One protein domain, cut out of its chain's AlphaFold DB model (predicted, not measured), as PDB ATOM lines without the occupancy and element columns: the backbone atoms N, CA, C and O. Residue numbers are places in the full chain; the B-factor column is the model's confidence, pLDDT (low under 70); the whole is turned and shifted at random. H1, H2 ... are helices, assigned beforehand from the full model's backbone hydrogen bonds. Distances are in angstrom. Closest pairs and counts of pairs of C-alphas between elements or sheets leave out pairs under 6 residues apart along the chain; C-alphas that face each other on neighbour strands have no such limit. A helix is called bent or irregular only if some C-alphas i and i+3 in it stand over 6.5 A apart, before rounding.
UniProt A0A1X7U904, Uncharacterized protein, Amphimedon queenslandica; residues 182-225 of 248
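What this domain is: This is residues 182 to 225 of the 248 residues of an uncharacterized protein of Amphimedon queenslandica (UniProt A0A1X7U904). Two helices, H1 and the longer H3, make an open L: the end of H1 comes near the start of H3, and the short, irregular helix H2 sits at the corner with the links on either side of it. The two arms lead away from this corner, and their far parts, residues 182 to 189 of H1 and residues 212 to 225, of which 212 to 223 belong to H3, stick out free. The printed part has 44 residues with three named helices, in the order H1, H2, H3, and no named strand; its class is all helix. It is only just extended, close to loose, with a radius of gyration of the C-alphas of 14.0 A, and its outline is flat, with spans of 43 by 24 by 13 A.

Where its parts are: H1 is residues 182 to 193, from C-alpha 182 at (50.993, -5.142, 17.112) to C-alpha 193 at (40.260, 5.447, 11.012), a length of 16.3 A. After a tight link of 2 residues comes H2, residues 196 to 200, with 9.3 A from first to last C-alpha. H2 is irregular: C-alphas 197 and 200 are 7.5 A apart. A tight link of 4 residues leads to H3, residues 205 to 223, which is 27.4 A long and ends with C-alpha 223 at (36.451, 26.788, 35.941).

How they stand to each other: H1 and H2 are apart, though they follow each other in the chain. H1 and H3 are close but not clearly touching, with 2 pairs of C-alphas within 8 A. Their closest C-alphas, those of Phe 193 and Leu 205, are 6.2 A apart. The lines of H1 and H3 are about perpendicular, at 85 degrees, and their centres are 24.1 A apart. H2 and H3 touch only at the corner by their link, and H3 does so with residues 206 to 207 alone. The closest C-alphas of H2 and H3 are those of Val 199 and Gln 207, 4.9 A apart. In H1 and H3 every O i to N i+4 pair is within hydrogen-bond range. In H2, 0 of 1 such pairs is within range, and 0 of 2 O i to N i+3 pairs.

The domain as a whole: The two C-alphas farthest apart are those of Lys 182 and Gly 225, the first and last printed, at 43.9 A. The printed part has no cut, and both links, H1 to H2 and H2 to H3, are tight. The mean pLDDT of the printed part is 74.0; H1 has a mean of 87, H2 of 78 and H3 of 67. The model's confidence is low, under 70, at residue 202 and residues 213 to 225.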
ATOM      1  N   LYS A 182      52.065  -5.861  16.404       85.94
ATOM      2  CA  LYS A 182      50.993  -5.142  17.112       85.94
ATOM      3  C   LYS A 182      51.075  -3.635  16.880       85.94
ATOM      4  O   LYS A 182      50.058  -3.017  16.581       85.94
ATOM      5  N   LEU A 183      52.271  -3.051  16.963       88.06
ATOM      6  CA  LEU A 183      52.471  -1.629  16.671       88.06
ATOM      7  C   LEU A 183      52.135  -1.280  15.222       88.06
ATOM      8  O   LEU A 183      51.410  -0.320  14.981       88.06
ATOM      9  N   THR A 184      52.603  -2.088  14.269       89.12
ATOM     10  CA  THR A 184      52.288  -1.901  12.846       89.12
ATOM     11  C   THR A 184      50.781  -1.967  12.604       89.12
ATOM     12  O   THR A 184      50.227  -1.129  11.895       89.12
ATOM     13  N   LEU A 185      50.092  -2.928  13.225       90.44
ATOM     14  CA  LEU A 185      48.639  -3.045  13.133       90.44
ATOM     15  C   LEU A 185      47.943  -1.795  13.684       90.44
ATOM     16  O   LEU A 185      47.062  -1.252  13.017       90.44
ATOM     17  N   PHE A 186      48.349  -1.312  14.861       89.19
ATOM     18  CA  PHE A 186      47.799  -0.080  15.423       89.19
ATOM     19  C   PHE A 186      48.048   1.128  14.525       89.19
ATOM     20  O   PHE A 186      47.148   1.945  14.357       89.19
ATOM     21  N   GLU A 187      49.219   1.226  13.902       90.81
ATOM     22  CA  GLU A 187      49.522   2.302  12.962       90.81
ATOM     23  C   GLU A 187      48.618   2.249  11.722       90.81
ATOM     24  O   GLU A 187      48.119   3.283  11.276       90.81
ATOM     25  N   VAL A 188      48.357   1.056  11.178       90.75
ATOM     26  CA  VAL A 188      47.444   0.871  10.038       90.75
ATOM     27  C   VAL A 188      46.009   1.226  10.420       90.75
ATOM     28  O   VAL A 188      45.366   1.990   9.700       90.75
ATOM     29  N   ILE A 189      45.520   0.722  11.558       88.00
ATOM     30  CA  ILE A 189      44.194   1.059  12.101       88.00
ATOM     31  C   ILE A 189      44.093   2.575  12.272       88.00
ATOM     32  O   ILE A 189      43.148   3.188  11.782       88.00
ATOM     33  N   TRP A 190      45.091   3.204  12.891       86.19
ATOM     34  CA  TRP A 190      45.111   4.648  13.080       86.19
ATOM     35  C   TRP A 190      45.067   5.392  11.745       86.19
ATOM     36  O   TRP A 190      44.206   6.237  11.558       86.19
ATOM     37  N   LYS A 191      45.910   5.043  10.769       85.06
ATOM     38  CA  LYS A 191      45.889   5.675   9.437       85.06
ATOM     39  C   LYS A 191      44.555   5.504   8.710       85.06
ATOM     40  O   LYS A 191      44.170   6.383   7.943       85.06
ATOM     41  N   TYR A 192      43.873   4.382   8.921       82.06
ATOM     42  CA  TYR A 192      42.599   4.098   8.272       82.06
ATOM     43  C   TYR A 192      41.436   4.855   8.924       82.06
ATOM     44  O   TYR A 192      40.616   5.451   8.230       82.06
ATOM     45  N   PHE A 193      41.375   4.863  10.258       75.69
ATOM     46  CA  PHE A 193      40.260   5.447  11.012       75.69
ATOM     47  C   PHE A 193      40.473   6.912  11.411       75.69
ATOM     48  O   PHE A 193      39.507   7.608  11.727       75.69
ATOM     49  N   TYR A 194      41.714   7.400  11.390       79.44
ATOM     50  CA  TYR A 194      42.081   8.761  11.764       79.44
ATOM     51  C   TYR A 194      42.600   9.531  10.547       79.44
ATOM     52  O   TYR A 194      43.764   9.438  10.156       79.44
ATOM     53  N   SER A 195      41.716  10.333   9.954       81.75
ATOM     54  CA  SER A 195      42.041  11.220   8.840       81.75
ATOM     55  C   SER A 195      41.613  12.643   9.162       81.75
ATOM     56  O   SER A 195      40.452  12.897   9.463       81.75
ATOM     57  N   ASN A 196      42.522  13.606   9.003       78.88
ATOM     58  CA  ASN A 196      42.208  15.023   9.228       78.88
ATOM     59  C   ASN A 196      41.095  15.535   8.295       78.88
ATOM     60  O   ASN A 196      40.423  16.518   8.598       78.88
ATOM     61  N   LYS A 197      40.894  14.867   7.150       80.62
ATOM     62  CA  LYS A 197      39.842  15.206   6.186       80.62
ATOM     63  C   LYS A 197      38.449  14.832   6.688       80.62
ATOM     64  O   LYS A 197      37.484  15.455   6.264       80.62
ATOM     65  N   SER A 198      38.346  13.872   7.607       79.50
ATOM     66  CA  SER A 198      37.068  13.370   8.109       79.50
ATOM     67  C   SER A 198      36.497  14.210   9.258       79.50
ATOM     68  O   SER A 198      35.573  13.789   9.943       79.50
ATOM     69  N   VAL A 199      37.016  15.425   9.485       75.25
ATOM     70  CA  VAL A 199      36.562  16.320  10.565       75.25
ATOM     71  C   VAL A 199      35.083  16.681  10.496       75.25
ATOM     72  O   VAL A 199      34.463  16.927  11.529       75.25
ATOM     73  N   PHE A 200      34.518  16.704   9.291       73.25
ATOM     74  CA  PHE A 200      33.107  17.004   9.068       73.25
ATOM     75  C   PHE A 200      32.247  15.741   8.939       73.25
ATOM     76  O   PHE A 200      31.021  15.844   8.976       73.25
ATOM     77  N   ASP A 201      32.867  14.564   8.834       76.62
ATOM     78  CA  ASP A 201      32.155  13.301   8.679       76.62
ATOM     79  C   ASP A 201      31.703  12.789  10.044       76.62
ATOM     80  O   ASP A 201      32.511  12.497  10.937       76.62
ATOM     81  N   HIS A 202      30.382  12.696  10.197       69.75
ATOM     82  CA  HIS A 202      29.762  12.299  11.448       69.75
ATOM     83  C   HIS A 202      30.079  10.844  11.817       69.75
ATOM     84  O   HIS A 202      29.902   9.943  11.003       69.75
ATOM     85  N   GLY A 203      30.522  10.613  13.054       71.19
ATOM     86  CA  GLY A 203      30.844   9.280  13.574       71.19
ATOM     87  C   GLY A 203      32.268   8.801  13.280       71.19
ATOM     88  O   GLY A 203      32.608   7.673  13.629       71.19
ATOM     89  N   THR A 204      33.122   9.634  12.676       79.44
ATOM     90  CA  THR A 204      34.540   9.292  12.498       79.44
ATOM     91  C   THR A 204      35.348   9.558  13.767       79.44
ATOM     92  O   THR A 204      35.039  10.464  14.547       79.44
ATOM     93  N   LEU A 205      36.421   8.786  13.970       75.25
ATOM     94  CA  LEU A 205      37.275   8.892  15.159       75.25
ATOM     95  C   LEU A 205      37.839  10.315  15.336       75.25
ATOM     96  O   LEU A 205      37.870  10.835  16.449       75.25
ATOM     97  N   TYR A 206      38.216  10.970  14.232       80.00
ATOM     98  CA  TYR A 206      38.716  12.348  14.234       80.00
ATOM     99  C   TYR A 206      37.660  13.358  14.709       80.00
ATOM    100  O   TYR A 206      37.958  14.278  15.473       80.00
ATOM    101  N   GLN A 207      36.405  13.196  14.282       82.06
ATOM    102  CA  GLN A 207      35.317  14.065  14.717       82.06
ATOM    103  C   GLN A 207      35.009  13.878  16.213       82.06
ATOM    104  O   GLN A 207      34.867  14.867  16.935       82.06
ATOM    105  N   LEU A 208      34.942  12.628  16.683       80.00
ATOM    106  CA  LEU A 208      34.648  12.299  18.083       80.00
ATOM    107  C   LEU A 208      35.734  12.821  19.034       80.00
ATOM    108  O   LEU A 208      35.413  13.412  20.065       80.00
ATOM    109  N   LEU A 209      37.011  12.679  18.665       78.44
ATOM    110  CA  LEU A 209      38.129  13.212  19.449       78.44
ATOM    111  C   LEU A 209      38.080  14.741  19.555       78.44
ATOM    112  O   LEU A 209      38.232  15.282  20.649       78.44
ATOM    113  N   ASN A 210      37.785  15.443  18.455       77.69
ATOM    114  CA  ASN A 210      37.625  16.900  18.495       77.69
ATOM    115  C   ASN A 210      36.449  17.335  19.376       77.69
ATOM    116  O   ASN A 210      36.561  18.330  20.092       77.69
ATOM    117  N   GLN A 211      35.334  16.598  19.363       75.94
ATOM    118  CA  GLN A 211      34.197  16.882  20.241       75.94
ATOM    119  C   GLN A 211      34.561  16.703  21.719       75.94
ATOM    120  O   GLN A 211      34.287  17.600  22.517       75.94
ATOM    121  N   GLN A 212      35.220  15.599  22.084       71.69
ATOM    122  CA  GLN A 212      35.666  15.370  23.464       71.69
ATOM    123  C   GLN A 212      36.672  16.430  23.923       71.69
ATOM    124  O   GLN A 212      36.573  16.951  25.035       71.69
ATOM    125  N   GLN A 213      37.610  16.805  23.051       69.94
ATOM    126  CA  GLN A 213      38.584  17.847  23.349       69.94
ATOM    127  C   GLN A 213      37.897  19.202  23.567       69.94
ATOM    128  O   GLN A 213      38.213  19.892  24.537       69.94
ATOM    129  N   CYS A 214      36.914  19.564  22.736       64.44
ATOM    130  CA  CYS A 214      36.123  20.784  22.924       64.44
ATOM    131  C   CYS A 214      35.368  20.782  24.262       64.44
ATOM    132  O   CYS A 214      35.439  21.772  24.988       64.44
ATOM    133  N   GLN A 215      34.717  19.674  24.633       66.81
ATOM    134  CA  GLN A 215      34.010  19.560  25.916       66.81
ATOM    135  C   GLN A 215      34.955  19.710  27.118       66.81
ATOM    136  O   GLN A 215      34.634  20.404  28.085       66.81
ATOM    137  N   HIS A 216      36.150  19.118  27.050       58.91
ATOM    138  CA  HIS A 216      37.164  19.268  28.092       58.91
ATOM    139  C   HIS A 216      37.652  20.723  28.228       58.91
ATOM    140  O   HIS A 216      37.777  21.238  29.343       58.91
ATOM    141  N   TRP A 217      37.891  21.417  27.109       56.66
ATOM    142  CA  TRP A 217      38.266  22.835  27.114       56.66
ATOM    143  C   TRP A 217      37.148  23.739  27.648       56.66
ATOM    144  O   TRP A 217      37.442  24.667  28.399       56.66
ATOM    145  N   GLU A 218      35.882  23.462  27.328       57.81
ATOM    146  CA  GLU A 218      34.730  24.202  27.861       57.81
ATOM    147  C   GLU A 218      34.601  24.049  29.382       57.81
ATOM    148  O   GLU A 218      34.420  25.049  30.083       57.81
ATOM    149  N   LEU A 219      34.782  22.836  29.912       59.31
ATOM    150  CA  LEU A 219      34.819  22.590  31.357       59.31
ATOM    151  C   LEU A 219      35.966  23.364  32.023       59.31
ATOM    152  O   LEU A 219      35.756  24.047  33.025       59.31
ATOM    153  N   ARG A 220      37.163  23.348  31.428       50.25
ATOM    154  CA  ARG A 220      38.344  24.053  31.955       50.25
ATOM    155  C   ARG A 220      38.218  25.580  31.888       50.25
ATOM    156  O   ARG A 220      38.672  26.275  32.795       50.25
ATOM    157  N   MET A 221      37.589  26.119  30.843       51.50
ATOM    158  CA  MET A 221      37.328  27.558  30.717       51.50
ATOM    159  C   MET A 221      36.182  28.039  31.612       51.50
ATOM    160  O   MET A 221      36.224  29.176  32.081       51.50
ATOM    161  N   SER A 222      35.202  27.178  31.901       53.94
ATOM    162  CA  SER A 222      34.155  27.439  32.896       53.94
ATOM    163  C   SER A 222      34.744  27.574  34.308       53.94
ATOM    164  O   SER A 222      34.398  28.508  35.028       53.94
ATOM    165  N   VAL A 223      35.711  26.717  34.665       56.53
ATOM    166  CA  VAL A 223      36.451  26.788  35.941       56.53
ATOM    167  C   VAL A 223      37.308  28.059  36.047       56.53
ATOM    168  O   VAL A 223      37.389  28.656  37.115       56.53
ATOM    169  N   ASN A 224      37.889  28.526  34.937       53.19
ATOM    170  CA  ASN A 224      38.750  29.718  34.903       53.19
ATOM    171  C   ASN A 224      38.018  31.029  34.549       53.19
ATOM    172  O   ASN A 224      38.666  32.043  34.286       53.19
ATOM    173  N   GLY A 225      36.681  31.037  34.506       47.47
ATOM    174  CA  GLY A 225      35.876  32.252  34.327       47.47
ATOM    175  C   GLY A 225      36.020  32.973  32.975       47.47
ATOM    176  O   GLY A 225      35.469  34.061  32.805       47.47
TER     177      GLY A 225